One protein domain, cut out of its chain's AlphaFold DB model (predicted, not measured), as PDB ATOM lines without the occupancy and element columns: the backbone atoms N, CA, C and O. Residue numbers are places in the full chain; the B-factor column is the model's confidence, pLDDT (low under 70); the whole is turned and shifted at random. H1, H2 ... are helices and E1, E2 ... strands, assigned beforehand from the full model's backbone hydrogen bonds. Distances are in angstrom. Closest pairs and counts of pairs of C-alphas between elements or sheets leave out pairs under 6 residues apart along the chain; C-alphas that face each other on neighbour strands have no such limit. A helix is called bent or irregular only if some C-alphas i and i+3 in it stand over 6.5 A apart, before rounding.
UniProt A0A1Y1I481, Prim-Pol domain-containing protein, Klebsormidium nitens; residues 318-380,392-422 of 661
ATOM      1  N   MET A 318     -29.541 -30.511 -25.184       66.19
ATOM      2  CA  MET A 318     -29.496 -30.471 -23.728       66.19
ATOM      3  C   MET A 318     -28.081 -30.668 -23.180       66.19
ATOM      4  O   MET A 318     -27.810 -30.178 -22.084       66.19
ATOM      5  N   ARG A 319     -27.152 -31.295 -23.919       68.50
ATOM      6  CA  ARG A 319     -25.728 -31.373 -23.550       68.50
ATOM      7  C   ARG A 319     -25.103 -30.004 -23.307       68.50
ATOM      8  O   ARG A 319     -24.338 -29.878 -22.355       68.50
ATOM      9  N   VAL A 320     -25.476 -28.985 -24.083       69.94
ATOM     10  CA  VAL A 320     -24.922 -27.624 -23.971       69.94
ATOM     11  C   VAL A 320     -25.289 -26.994 -22.636       69.94
ATOM     12  O   VAL A 320     -24.440 -26.438 -21.951       69.94
ATOM     13  N   VAL A 321     -26.542 -27.124 -22.210       74.81
ATOM     14  CA  VAL A 321     -26.973 -26.662 -20.881       74.81
ATOM     15  C   VAL A 321     -26.431 -27.589 -19.793       74.81
ATOM     16  O   VAL A 321     -26.000 -27.142 -18.730       74.81
ATOM     17  N   THR A 322     -26.411 -28.894 -20.054       75.75
ATOM     18  CA  THR A 322     -26.038 -29.927 -19.083       75.75
ATOM     19  C   THR A 322     -24.559 -29.873 -18.714       75.75
ATOM     20  O   THR A 322     -24.236 -30.037 -17.543       75.75
ATOM     21  N   GLN A 323     -23.653 -29.592 -19.652       74.75
ATOM     22  CA  GLN A 323     -22.217 -29.488 -19.363       74.75
ATOM     23  C   GLN A 323     -21.900 -28.347 -18.389       74.75
ATOM     24  O   GLN A 323     -21.001 -28.488 -17.562       74.75
ATOM     25  N   TYR A 324     -22.656 -27.245 -18.436       76.38
ATOM     26  CA  TYR A 324     -22.470 -26.131 -17.507       76.38
ATOM     27  C   TYR A 324     -23.225 -26.377 -16.196       76.38
ATOM     28  O   TYR A 324     -22.653 -26.248 -15.118       76.38
ATOM     29  N   THR A 325     -24.477 -26.834 -16.268       80.62
ATOM     30  CA  THR A 325     -25.313 -27.097 -15.079       80.62
ATOM     31  C   THR A 325     -24.882 -28.324 -14.265       80.62
ATOM     32  O   THR A 325     -25.217 -28.420 -13.083       80.62
ATOM     33  N   ARG A 326     -24.130 -29.258 -14.867       79.81
ATOM     34  CA  ARG A 326     -23.502 -30.428 -14.220       79.81
ATOM     35  C   ARG A 326     -21.971 -30.366 -14.226       79.81
ATOM     36  O   ARG A 326     -21.327 -31.370 -13.923       79.81
ATOM     37  N   GLY A 327     -21.397 -29.214 -14.575       74.56
ATOM     38  CA  GLY A 327     -19.953 -28.988 -14.574       74.56
ATOM     39  C   GLY A 327     -19.359 -28.979 -13.165       74.56
ATOM     40  O   GLY A 327     -20.039 -29.275 -12.179       74.56
ATOM     41  N   THR A 328     -18.080 -28.615 -13.053       81.62
ATOM     42  CA  THR A 328     -17.447 -28.381 -11.745       81.62
ATOM     43  C   THR A 328     -18.157 -27.257 -10.988       81.62
ATOM     44  O   THR A 328     -18.924 -26.485 -11.568       81.62
ATOM     45  N   ARG A 329     -17.895 -27.141  -9.683       78.00
ATOM     46  CA  ARG A 329     -18.494 -26.082  -8.863       78.00
ATOM     47  C   ARG A 329     -18.164 -24.689  -9.404       78.00
ATOM     48  O   ARG A 329     -19.079 -23.905  -9.590       78.00
ATOM     49  N   ASP A 330     -16.916 -24.452  -9.803       72.56
ATOM     50  CA  ASP A 330     -16.492 -23.176 -10.398       72.56
ATOM     51  C   ASP A 330     -17.256 -22.838 -11.688       72.56
ATOM     52  O   ASP A 330     -17.607 -21.686 -11.936       72.56
ATOM     53  N   VAL A 331     -17.548 -23.850 -12.514       72.88
ATOM     54  CA  VAL A 331     -18.333 -23.686 -13.747       72.88
ATOM     55  C   VAL A 331     -19.793 -23.367 -13.422       72.88
ATOM     56  O   VAL A 331     -20.381 -22.496 -14.062       72.88
ATOM     57  N   GLN A 332     -20.369 -24.041 -12.424       82.69
ATOM     58  CA  GLN A 332     -21.735 -23.782 -11.968       82.69
ATOM     59  C   GLN A 332     -21.865 -22.400 -11.317       82.69
ATOM     60  O   GLN A 332     -22.836 -21.702 -11.592       82.69
ATOM     61  N   ASP A 333     -20.885 -21.978 -10.519       79.50
ATOM     62  CA  ASP A 333     -20.860 -20.669  -9.862       79.50
ATOM     63  C   ASP A 333     -20.721 -19.538 -10.895       79.50
ATOM     64  O   ASP A 333     -21.421 -18.525 -10.819       79.50
ATOM     65  N   LEU A 334     -19.880 -19.730 -11.920       75.31
ATOM     66  CA  LEU A 334     -19.777 -18.803 -13.047       75.31
ATOM     67  C   LEU A 334     -21.090 -18.723 -13.836       75.31
ATOM     68  O   LEU A 334     -21.548 -17.624 -14.148       75.31
ATOM     69  N   LEU A 335     -21.711 -19.868 -14.143       79.88
ATOM     70  CA  LEU A 335     -23.008 -19.908 -14.818       79.88
ATOM     71  C   LEU A 335     -24.081 -19.195 -13.990       79.88
ATOM     72  O   LEU A 335     -24.848 -18.412 -14.542       79.88
ATOM     73  N   LEU A 336     -24.114 -19.426 -12.677       81.00
ATOM     74  CA  LEU A 336     -25.064 -18.798 -11.766       81.00
ATOM     75  C   LEU A 336     -24.918 -17.275 -11.781       81.00
ATOM     76  O   LEU A 336     -25.915 -16.569 -11.901       81.00
ATOM     77  N   LYS A 337     -23.682 -16.771 -11.741       76.88
ATOM     78  CA  LYS A 337     -23.396 -15.338 -11.847       76.88
ATOM     79  C   LYS A 337     -23.901 -14.748 -13.166       76.88
ATOM     80  O   LYS A 337     -24.579 -13.729 -13.152       76.88
ATOM     81  N   ILE A 338     -23.635 -15.421 -14.285       73.31
ATOM     82  CA  ILE A 338     -24.081 -14.998 -15.622       73.31
ATOM     83  C   ILE A 338     -25.617 -15.008 -15.718       73.31
ATOM     84  O   ILE A 338     -26.201 -14.083 -16.277       73.31
ATOM     85  N   VAL A 339     -26.286 -16.024 -15.163       76.19
ATOM     86  CA  VAL A 339     -27.757 -16.112 -15.125       76.19
ATOM     87  C   VAL A 339     -28.349 -14.999 -14.256       76.19
ATOM     88  O   VAL A 339     -29.340 -14.397 -14.649       76.19
ATOM     89  N   ILE A 340     -27.743 -14.667 -13.115       71.81
ATOM     90  CA  ILE A 340     -28.198 -13.548 -12.275       71.81
ATOM     91  C   ILE A 340     -28.023 -12.214 -13.014       71.81
ATOM     92  O   ILE A 340     -28.953 -11.418 -13.076       71.81
ATOM     93  N   GLU A 341     -26.864 -11.984 -13.629       68.69
ATOM     94  CA  GLU A 341     -26.560 -10.735 -14.339       68.69
ATOM     95  C   GLU A 341     -27.394 -10.541 -15.618       68.69
ATOM     96  O   GLU A 341     -27.633  -9.407 -16.037       68.69
ATOM     97  N   HIS A 342     -27.831 -11.628 -16.263       64.44
ATOM     98  CA  HIS A 342     -28.458 -11.573 -17.588       64.44
ATOM     99  C   HIS A 342     -29.844 -12.217 -17.690       64.44
ATOM    100  O   HIS A 342     -30.414 -12.194 -18.775       64.44
ATOM    101  N   ALA A 343     -30.399 -12.807 -16.633       63.06
ATOM    102  CA  ALA A 343     -31.682 -13.520 -16.695       63.06
ATOM    103  C   ALA A 343     -32.526 -13.452 -15.402       63.06
ATOM    104  O   ALA A 343     -33.555 -14.122 -15.321       63.06
ATOM    105  N   ALA A 344     -32.133 -12.653 -14.402       55.53
ATOM    106  CA  ALA A 344     -32.902 -12.443 -13.170       55.53
ATOM    107  C   ALA A 344     -34.313 -11.835 -13.439       55.53
ATOM    108  O   ALA A 344     -34.566 -11.289 -14.518       55.53
ATOM    109  N   PRO A 345     -35.268 -11.959 -12.490       50.81
ATOM    110  CA  PRO A 345     -36.655 -12.394 -12.731       50.81
ATOM    111  C   PRO A 345     -37.584 -11.427 -13.485       50.81
ATOM    112  O   PRO A 345     -38.739 -11.770 -13.721       50.81
ATOM    113  N   GLN A 346     -37.116 -10.253 -13.903       48.22
ATOM    114  CA  GLN A 346     -37.944  -9.262 -14.602       48.22
ATOM    115  C   GLN A 346     -37.702  -9.194 -16.118       48.22
ATOM    116  O   GLN A 346     -38.349  -8.404 -16.799       48.22
ATOM    117  N   ALA A 347     -36.838 -10.031 -16.707       49.16
ATOM    118  CA  ALA A 347     -36.582  -9.934 -18.145       49.16
ATOM    119  C   ALA A 347     -36.292 -11.277 -18.829       49.16
ATOM    120  O   ALA A 347     -35.159 -11.577 -19.211       49.16
ATOM    121  N   TYR A 348     -37.363 -11.998 -19.183       53.25
ATOM    122  CA  TYR A 348     -37.348 -12.951 -20.307       53.25
ATOM    123  C   TYR A 348     -36.668 -12.362 -21.566       53.25
ATOM    124  O   TYR A 348     -36.126 -13.105 -22.383       53.25
ATOM    125  N   ALA A 349     -36.633 -11.027 -21.692       52.91
ATOM    126  CA  ALA A 349     -35.983 -10.273 -22.763       52.91
ATOM    127  C   ALA A 349     -34.481 -10.571 -22.951       52.91
ATOM    128  O   ALA A 349     -33.960 -10.366 -24.047       52.91
ATOM    129  N   TYR A 350     -33.777 -11.069 -21.927       62.69
ATOM    130  CA  TYR A 350     -32.330 -11.309 -22.002       62.69
ATOM    131  C   TYR A 350     -31.928 -12.788 -22.051       62.69
ATOM    132  O   TYR A 350     -30.769 -13.087 -22.344       62.69
ATOM    133  N   LEU A 351     -32.881 -13.723 -21.922       72.75
ATOM    134  CA  LEU A 351     -32.631 -15.153 -22.159       72.75
ATOM    135  C   LEU A 351     -32.101 -15.407 -23.574       72.75
ATOM    136  O   LEU A 351     -31.221 -16.240 -23.767       72.75
ATOM    137  N   GLY A 352     -32.570 -14.631 -24.557       72.12
ATOM    138  CA  GLY A 352     -32.054 -14.674 -25.927       72.12
ATOM    139  C   GLY A 352     -30.561 -14.349 -26.017       72.12
ATOM    140  O   GLY A 352     -29.852 -14.969 -26.804       72.12
ATOM    141  N   ARG A 353     -30.047 -13.439 -25.175       71.50
ATOM    142  CA  ARG A 353     -28.610 -13.119 -25.129       71.50
ATOM    143  C   ARG A 353     -27.806 -14.259 -24.527       71.50
ATOM    144  O   ARG A 353     -26.749 -14.587 -25.048       71.50
ATOM    145  N   LEU A 354     -28.308 -14.866 -23.453       75.19
ATOM    146  CA  LEU A 354     -27.660 -16.015 -22.826       75.19
ATOM    147  C   LEU A 354     -27.608 -17.218 -23.774       75.19
ATOM    148  O   LEU A 354     -26.553 -17.820 -23.946       75.19
ATOM    149  N   PHE A 355     -28.720 -17.503 -24.452       79.12
ATOM    150  CA  PHE A 355     -28.788 -18.518 -25.495       79.12
ATOM    151  C   PHE A 355     -27.813 -18.227 -26.641       79.12
ATOM    152  O   PHE A 355     -27.039 -19.101 -27.024       79.12
ATOM    153  N   ALA A 356     -27.782 -16.982 -27.131       72.69
ATOM    154  CA  ALA A 356     -26.824 -16.563 -28.147       72.69
ATOM    155  C   ALA A 356     -25.380 -16.774 -27.672       72.69
ATOM    156  O   ALA A 356     -24.592 -17.344 -28.411       72.69
ATOM    157  N   TYR A 357     -25.037 -16.419 -26.427       71.56
ATOM    158  CA  TYR A 357     -23.707 -16.691 -25.873       71.56
ATOM    159  C   TYR A 357     -23.375 -18.181 -25.849       71.56
ATOM    160  O   TYR A 357     -22.261 -18.537 -26.213       71.56
ATOM    161  N   MET A 358     -24.313 -19.046 -25.455       73.31
ATOM    162  CA  MET A 358     -24.102 -20.498 -25.403       73.31
ATOM    163  C   MET A 358     -23.827 -21.096 -26.792       73.31
ATOM    164  O   MET A 358     -22.926 -21.921 -26.942       73.31
ATOM    165  N   TYR A 359     -24.538 -20.626 -27.817       73.12
ATOM    166  CA  TYR A 359     -24.365 -21.099 -29.195       73.12
ATOM    167  C   TYR A 359     -23.260 -20.393 -29.977       73.12
ATOM    168  O   TYR A 359     -22.699 -20.978 -30.901       73.12
ATOM    169  N   LEU A 360     -22.865 -19.192 -29.551       64.38
ATOM    170  CA  LEU A 360     -21.683 -18.480 -30.037       64.38
ATOM    171  C   LEU A 360     -20.406 -19.310 -29.871       64.38
ATOM    172  O   LEU A 360     -19.482 -19.211 -30.678       64.38
ATOM    173  N   ILE A 361     -20.341 -20.087 -28.792       59.72
ATOM    174  CA  ILE A 361     -19.195 -20.932 -28.444       59.72
ATOM    175  C   ILE A 361     -19.177 -22.195 -29.280       59.72
ATOM    176  O   ILE A 361     -18.121 -22.643 -29.715       59.72
ATOM    177  N   GLU A 362     -20.353 -22.786 -29.431       67.88
ATOM    178  CA  GLU A 362     -20.509 -24.087 -30.041       67.88
ATOM    179  C   GLU A 362     -20.470 -24.016 -31.566       67.88
ATOM    180  O   GLU A 362     -20.038 -24.959 -32.227       67.88
ATOM    181  N   GLY A 363     -20.901 -22.883 -32.124       68.75
ATOM    182  CA  GLY A 363     -20.820 -22.622 -33.551       68.75
ATOM    183  C   GLY A 363     -21.733 -23.515 -34.384       68.75
ATOM    184  O   GLY A 363     -21.461 -23.669 -35.563       68.75
ATOM    185  N   ARG A 364     -22.785 -24.108 -33.798       77.94
ATOM    186  CA  ARG A 364     -23.803 -24.910 -34.507       77.94
ATOM    187  C   ARG A 364     -25.043 -24.118 -34.941       77.94
ATOM    188  O   ARG A 364     -25.800 -24.593 -35.782       77.94
ATOM    189  N   ILE A 365     -25.239 -22.915 -34.394       80.44
ATOM    190  CA  ILE A 365     -26.290 -21.971 -34.798       80.44
ATOM    191  C   ILE A 365     -25.619 -20.661 -35.206       80.44
ATOM    192  O   ILE A 365     -24.808 -20.119 -34.455       80.44
ATOM    193  N   LEU A 366     -25.970 -20.142 -36.381       75.62
ATOM    194  CA  LEU A 366     -25.533 -18.837 -36.861       75.62
ATOM    195  C   LEU A 366     -26.738 -17.920 -37.066       75.62
ATOM    196  O   LEU A 366     -27.736 -18.315 -37.666       75.62
ATOM    197  N   VAL A 367     -26.598 -16.669 -36.631       76.62
ATOM    198  CA  VAL A 367     -27.546 -15.588 -36.910       76.62
ATOM    199  C   VAL A 367     -26.894 -14.593 -37.862       76.62
ATOM    200  O   VAL A 367     -25.775 -14.144 -37.626       76.62
ATOM    201  N   THR A 368     -27.588 -14.240 -38.938       69.94
ATOM    202  CA  THR A 368     -27.172 -13.176 -39.860       69.94
ATOM    203  C   THR A 368     -28.355 -12.276 -40.209       69.94
ATOM    204  O   THR A 368     -29.513 -12.633 -40.001       69.94
ATOM    205  N   THR A 369     -28.073 -11.082 -40.721       68.38
ATOM    206  CA  THR A 369     -29.072 -10.131 -41.218       68.38
ATOM    207  C   THR A 369     -28.974 -10.043 -42.733       68.38
ATOM    208  O   THR A 369     -27.868 -10.006 -43.276       68.38
ATOM    209  N   ASN A 370     -30.107  -9.974 -43.432       61.38
ATOM    210  CA  ASN A 370     -30.095  -9.771 -44.877       61.38
ATOM    211  C   ASN A 370     -29.721  -8.314 -45.215       61.38
ATOM    212  O   ASN A 370     -30.585  -7.442 -45.321       61.38
ATOM    213  N   GLU A 371     -28.424  -8.038 -45.377       52.62
ATOM    214  CA  GLU A 371     -27.930  -6.691 -45.701       52.62
ATOM    215  C   GLU A 371     -28.435  -6.179 -47.062       52.62
ATOM    216  O   GLU A 371     -28.577  -4.968 -47.248       52.62
ATOM    217  N   ALA A 372     -28.763  -7.077 -47.998       53.38
ATOM    218  CA  ALA A 372     -29.218  -6.716 -49.341       53.38
ATOM    219  C   ALA A 372     -30.645  -6.136 -49.363       53.38
ATOM    220  O   ALA A 372     -30.960  -5.319 -50.226       53.38
ATOM    221  N   GLU A 373     -31.499  -6.511 -48.406       51.25
ATOM    222  CA  GLU A 373     -32.918  -6.121 -48.395       51.25
ATOM    223  C   GLU A 373     -33.241  -4.960 -47.444       51.25
ATOM    224  O   GLU A 373     -34.386  -4.514 -47.392       51.25
ATOM    225  N   ARG A 374     -32.261  -4.441 -46.681       51.41
ATOM    226  CA  ARG A 374     -32.494  -3.487 -45.569       51.41
ATOM    227  C   ARG A 374     -33.591  -3.954 -44.588       51.41
ATOM    228  O   ARG A 374     -34.164  -3.133 -43.870       51.41
ATOM    229  N   SER A 375     -33.881  -5.256 -44.551       52.12
ATOM    230  CA  SER A 375     -34.811  -5.851 -43.596       52.12
ATOM    231  C   SER A 375     -34.122  -6.018 -42.239       52.12
ATOM    232  O   SER A 375     -32.926  -6.301 -42.164       52.12
ATOM    233  N   ARG A 376     -34.878  -5.828 -41.151       58.00
ATOM    234  CA  ARG A 376     -34.434  -6.127 -39.778       58.00
ATOM    235  C   ARG A 376     -34.579  -7.611 -39.421       58.00
ATOM    236  O   ARG A 376     -34.273  -7.978 -38.288       58.00
ATOM    237  N   ASP A 377     -35.044  -8.439 -40.351       65.00
ATOM    238  CA  ASP A 377     -35.313  -9.845 -40.085       65.00
ATOM    239  C   ASP A 377     -34.004 -10.628 -39.939       65.00
ATOM    240  O   ASP A 377     -33.107 -10.583 -40.787       65.00
ATOM    241  N   GLN A 378     -33.894 -11.330 -38.815       72.06
ATOM    242  CA  GLN A 378     -32.778 -12.219 -38.528       72.06
ATOM    243  C   GLN A 378     -32.997 -13.546 -39.253       72.06
ATOM    244  O   GLN A 378     -34.046 -14.176 -39.112       72.06
ATOM    245  N   LEU A 379     -31.995 -13.977 -40.012       79.38
ATOM    246  CA  LEU A 379     -31.950 -15.291 -40.634       79.38
ATOM    247  C   LEU A 379     -31.105 -16.217 -39.767       79.38
ATOM    248  O   LEU A 379     -29.956 -15.906 -39.439       79.38
ATOM    249  N   PHE A 380     -31.676 -17.365 -39.429       83.50
ATOM    250  CA  PHE A 380     -31.010 -18.401 -38.657       83.50
ATOM    251  C   PHE A 380     -30.528 -19.515 -39.582       83.50
ATOM    252  O   PHE A 380     -31.257 -19.959 -40.468       83.50
ATOM    253  N   THR A 392     -36.040 -22.869 -41.374       79.12
ATOM    254  CA  THR A 392     -37.372 -22.563 -41.910       79.12
ATOM    255  C   THR A 392     -38.480 -23.225 -41.092       79.12
ATOM    256  O   THR A 392     -39.657 -23.051 -41.395       79.12
ATOM    257  N   SER A 393     -38.116 -23.999 -40.061       73.38
ATOM    258  CA  SER A 393     -39.021 -24.876 -39.305       73.38
ATOM    259  C   SER A 393     -39.066 -24.546 -37.810       73.38
ATOM    260  O   SER A 393     -39.555 -25.350 -37.021       73.38
ATOM    261  N   ASN A 394     -38.584 -23.364 -37.411       80.25
ATOM    262  CA  ASN A 394     -38.499 -22.918 -36.016       80.25
ATOM    263  C   ASN A 394     -37.686 -23.876 -35.124       80.25
ATOM    264  O   ASN A 394     -37.977 -24.030 -33.929       80.25
ATOM    265  N   LEU A 395     -36.663 -24.522 -35.688       82.44
ATOM    266  CA  LEU A 395     -35.788 -25.424 -34.943       82.44
ATOM    267  C   LEU A 395     -35.047 -24.664 -33.839       82.44
ATOM    268  O   LEU A 395     -35.061 -25.091 -32.686       82.44
ATOM    269  N   VAL A 396     -34.489 -23.492 -34.154       82.88
ATOM    270  CA  VAL A 396     -33.763 -22.652 -33.191       82.88
ATOM    271  C   VAL A 396     -34.676 -22.200 -32.053       82.88
ATOM    272  O   VAL A 396     -34.279 -22.232 -30.891       82.88
ATOM    273  N   SER A 397     -35.925 -21.840 -32.360       80.31
ATOM    274  CA  SER A 397     -36.919 -21.461 -31.347       80.31
ATOM    275  C   SER A 397     -37.282 -22.633 -30.422       80.31
ATOM    276  O   SER A 397     -37.415 -22.459 -29.205       80.31
ATOM    277  N   SER A 398     -37.379 -23.843 -30.975       79.88
ATOM    278  CA  SER A 398     -37.652 -25.063 -30.208       79.88
ATOM    279  C   SER A 398     -36.493 -25.404 -29.265       79.88
ATOM    280  O   SER A 398     -36.709 -25.654 -28.076       79.88
ATOM    281  N   VAL A 399     -35.258 -25.332 -29.770       82.62
ATOM    282  CA  VAL A 399     -34.026 -25.537 -28.994       82.62
ATOM    283  C   VAL A 399     -33.893 -24.481 -27.890       82.62
ATOM    284  O   VAL A 399     -33.649 -24.835 -26.736       82.62
ATOM    285  N   PHE A 400     -34.137 -23.204 -28.205       83.88
ATOM    286  CA  PHE A 400     -34.178 -22.105 -27.234       83.88
ATOM    287  C   PHE A 400     -35.141 -22.396 -26.086       83.88
ATOM    288  O   PHE A 400     -34.756 -22.346 -24.917       83.88
ATOM    289  N   THR A 401     -36.386 -22.735 -26.421       77.44
ATOM    290  CA  THR A 401     -37.445 -22.954 -25.432       77.44
ATOM    291  C   THR A 401     -37.098 -24.123 -24.511       77.44
ATOM    292  O   THR A 401     -37.202 -24.000 -23.290       77.44
ATOM    293  N   CYS A 402     -36.628 -25.237 -25.081       78.38
ATOM    294  CA  CYS A 402     -36.244 -26.419 -24.315       78.38
ATOM    295  C   CYS A 402     -35.070 -26.126 -23.368       78.38
ATOM    296  O   CYS A 402     -35.140 -26.389 -22.163       78.38
ATOM    297  N   GLN A 403     -34.008 -25.517 -23.889       81.44
ATOM    298  CA  GLN A 403     -32.799 -25.262 -23.120       81.44
ATOM    299  C   GLN A 403     -32.975 -24.208 -22.036       81.44
ATOM    300  O   GLN A 403     -32.546 -24.424 -20.901       81.44
ATOM    301  N   MET A 404     -33.591 -23.071 -22.364       83.00
ATOM    302  CA  MET A 404     -33.791 -21.993 -21.396       83.00
ATOM    303  C   MET A 404     -34.766 -22.421 -20.305       83.00
ATOM    304  O   MET A 404     -34.511 -22.142 -19.136       83.00
ATOM    305  N   GLY A 405     -35.806 -23.194 -20.639       77.44
ATOM    306  CA  GLY A 405     -36.680 -23.805 -19.638       77.44
ATOM    307  C   GLY A 405     -35.916 -24.716 -18.669       77.44
ATOM    308  O   GLY A 405     -36.074 -24.610 -17.454       77.44
ATOM    309  N   CYS A 406     -35.017 -25.564 -19.178       81.56
ATOM    310  CA  CYS A 406     -34.185 -26.419 -18.330       81.56
ATOM    311  C   CYS A 406     -33.169 -25.642 -17.485       81.56
ATOM    312  O   CYS A 406     -32.926 -26.011 -16.332       81.56
ATOM    313  N   LEU A 407     -32.568 -24.591 -18.046       82.44
ATOM    314  CA  LEU A 407     -31.620 -23.735 -17.343       82.44
ATOM    315  C   LEU A 407     -32.301 -22.973 -16.204       82.44
ATOM    316  O   LEU A 407     -31.773 -22.963 -15.095       82.44
ATOM    317  N   LEU A 408     -33.489 -22.413 -16.446       78.88
ATOM    318  CA  LEU A 408     -34.304 -21.764 -15.417       78.88
ATOM    319  C   LEU A 408     -34.715 -22.757 -14.328       78.88
ATOM    320  O   LEU A 408     -34.504 -22.490 -13.151       78.88
ATOM    321  N   ALA A 409     -35.170 -23.955 -14.701       80.25
ATOM    322  CA  ALA A 409     -35.495 -24.990 -13.722       80.25
ATOM    323  C   ALA A 409     -34.271 -25.421 -12.890       80.25
ATOM    324  O   ALA A 409     -34.396 -25.770 -11.715       80.25
ATOM    325  N   TRP A 410     -33.072 -25.440 -13.483       86.44
ATOM    326  CA  TRP A 410     -31.833 -25.664 -12.735       86.44
ATOM    327  C   TRP A 410     -31.512 -24.494 -11.806       86.44
ATOM    328  O   TRP A 410     -31.182 -24.739 -10.647       86.44
ATOM    329  N   PHE A 411     -31.639 -23.259 -12.288       83.38
ATOM    330  CA  PHE A 411     -31.418 -22.050 -11.503       83.38
ATOM    331  C   PHE A 411     -32.339 -22.006 -10.284       83.38
ATOM    332  O   PHE A 411     -31.852 -21.834  -9.169       83.38
ATOM    333  N   ASP A 412     -33.633 -22.271 -10.466       77.06
ATOM    334  CA  ASP A 412     -34.600 -22.337  -9.370       77.06
ATOM    335  C   ASP A 412     -34.199 -23.401  -8.345       77.06
ATOM    336  O   ASP A 412     -34.177 -23.123  -7.152       77.06
ATOM    337  N   ARG A 413     -33.756 -24.592  -8.776       80.81
ATOM    338  CA  ARG A 413     -33.240 -25.611  -7.841       80.81
ATOM    339  C   ARG A 413     -32.010 -25.141  -7.064       80.81
ATOM    340  O   ARG A 413     -31.890 -25.467  -5.883       80.81
ATOM    341  N   GLN A 414     -31.086 -24.413  -7.697       81.06
ATOM    342  CA  GLN A 414     -29.933 -23.849  -6.985       81.06
ATOM    343  C   GLN A 414     -30.372 -22.772  -5.995       81.06
ATOM    344  O   GLN A 414     -29.909 -22.773  -4.856       81.06
ATOM    345  N   ARG A 415     -31.302 -21.900  -6.395       77.31
ATOM    346  CA  ARG A 415     -31.893 -20.877  -5.530       77.31
ATOM    347  C   ARG A 415     -32.548 -21.513  -4.309       77.31
ATOM    348  O   ARG A 415     -32.189 -21.153  -3.192       77.31
ATOM    349  N   GLU A 416     -33.416 -22.503  -4.505       76.06
ATOM    350  CA  GLU A 416     -34.077 -23.232  -3.416       76.06
ATOM    351  C   GLU A 416     -33.073 -23.944  -2.506       76.06
ATOM    352  O   GLU A 416     -33.216 -23.934  -1.288       76.06
ATOM    353  N   ARG A 417     -31.996 -24.515  -3.056       78.62
ATOM    354  CA  ARG A 417     -30.933 -25.127  -2.246       78.62
ATOM    355  C   ARG A 417     -30.194 -24.100  -1.389       78.62
ATOM    356  O   ARG A 417     -29.895 -24.375  -0.223       78.62
ATOM    357  N   CYS A 418     -29.879 -22.938  -1.954       73.88
ATOM    358  CA  CYS A 418     -29.244 -21.842  -1.228       73.88
ATOM    359  C   CYS A 418     -30.171 -21.304  -0.131       73.88
ATOM    360  O   CYS A 418     -29.727 -21.158   1.007       73.88
ATOM    361  N   LEU A 419     -31.455 -21.098  -0.439       70.56
ATOM    362  CA  LEU A 419     -32.474 -20.691   0.531       70.56
ATOM    363  C   LEU A 419     -32.658 -21.740   1.632       70.56
ATOM    364  O   LEU A 419     -32.618 -21.397   2.805       70.56
ATOM    365  N   GLY A 420     -32.749 -23.023   1.287       68.38
ATOM    366  CA  GLY A 420     -32.852 -24.112   2.258       68.38
ATOM    367  C   GLY A 420     -31.631 -24.207   3.175       68.38
ATOM    368  O   GLY A 420     -31.775 -24.396   4.379       68.38
ATOM    369  N   THR A 421     -30.423 -24.008   2.638       75.38
ATOM    370  CA  THR A 421     -29.196 -23.944   3.454       75.38
ATOM    371  C   THR A 421     -29.223 -22.735   4.388       75.38
ATOM    372  O   THR A 421     -28.875 -22.849   5.564       75.38
ATOM    373  N   LEU A 422     -29.673 -21.586   3.878       70.44
ATOM    374  CA  LEU A 422     -29.838 -20.374   4.668       70.44
ATOM    375  C   LEU A 422     -30.834 -20.611   5.808       70.44
ATOM    376  O   LEU A 422     -30.459 -20.386   6.953       70.44
TER     377      LEU A 422
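Overview. This is residues 318 to 380 and 392 to 422 of the 661 residues of the protein "Prim-Pol domain-containing protein" of Klebsormidium nitens (UniProt A0A1Y1I481). Look first for a small two-stranded hairpin, E1 and E2, near the beginning of one long helix, H4; three shorter helices cluster on one side of H4, with H1 and H3 packed on it and H2 joining those two. The loop tip at residues 371 to 376 sticks out at one end and residues 416 to 422 of H4 at the other; the C-alphas span 55 by 27 by 21 A, and the body without these two stretches spans 40 by 26 by 18 A. You have 94 printed residues, with named elements in the order H1, H2, H3, E1, E2, H4; the sheet order is E1 - E2, antiparallel, and the class is mostly helix. The whole is loose, with a radius of gyration of the C-alphas of 15.4 A.

Arrangement. Start at the hairpin of E1, residues 365 to 369, and E2, residues 378 to 380: they are antiparallel at 151 degrees, with N 368 and O 379 at 2.9 A and N 379 and O 368 at 2.8 A, both within hydrogen-bond range. Next find H3, residues 348 to 362, whose closest C-alpha to E1 is that of Tyr 359, 6.0 A from Ile 365; H3 and E2 are apart. H3 touches H4, residues 395 to 422, through its residues 351 to 355 alone, the closest C-alphas being those of Phe 355 and Phe 400 at 6.7 A; at 73 degrees they are only just about perpendicular. H2, residues 329 to 343, forms a helical hairpin with H3, opposite ways at a steep tilt of 43 degrees; they touch, the closest C-alphas being those of Ala 343 and Leu 351 at 5.8 A. H1, residues 318 to 325, touches H4 at a shallow tilt of 26 degrees, the same way, the closest C-alphas being those of Met 318 and Gln 403 at 6.2 A. H1 also touches H2, about perpendicular at 74 degrees, with the C-alphas of Thr 325 and Gln 332 closest at 5.8 A. H2 and H4 are close but not clearly touching, with the C-alphas of Leu 336 and Phe 411 closest at 7.1 A. In H2 and H4 every O i to N i+4 pair is within hydrogen-bond range; in H1 it is 3 of 4 and in H3 7 of 11.

Along the chain. Find C-alpha 365 at (-26.290, -21.971, -34.798), where E1 begins its 13.8 A; E2 is the shorter strand. From C-alpha 395 at (-35.788, -25.424, -34.943), H4 runs 40.4 A to C-alpha 422 at (-29.838, -20.374, 4.668). H3 measures 22.4 A and is irregular, but only just: C-alphas 349 and 352 are 6.7 A apart. H2 measures 19.8 A and H1 10.2 A.

Size, cuts and confidence. The two C-alphas farthest apart are those of Ala 372 and Leu 422, at 55.7 A. Residues 381 to 391 are cut out, and C-alphas 380 and 392 stand 8.3 A apart across the gap. Of the links printed whole, H1 to H2, H2 to H3 and H3 to E1 are tight, and E1 to E2 is short. The mean pLDDT of the printed part is 72.4; look for values under 70 at residues 318 to 320, 341 to 350, 360 to 363, 368 to 377 and 420.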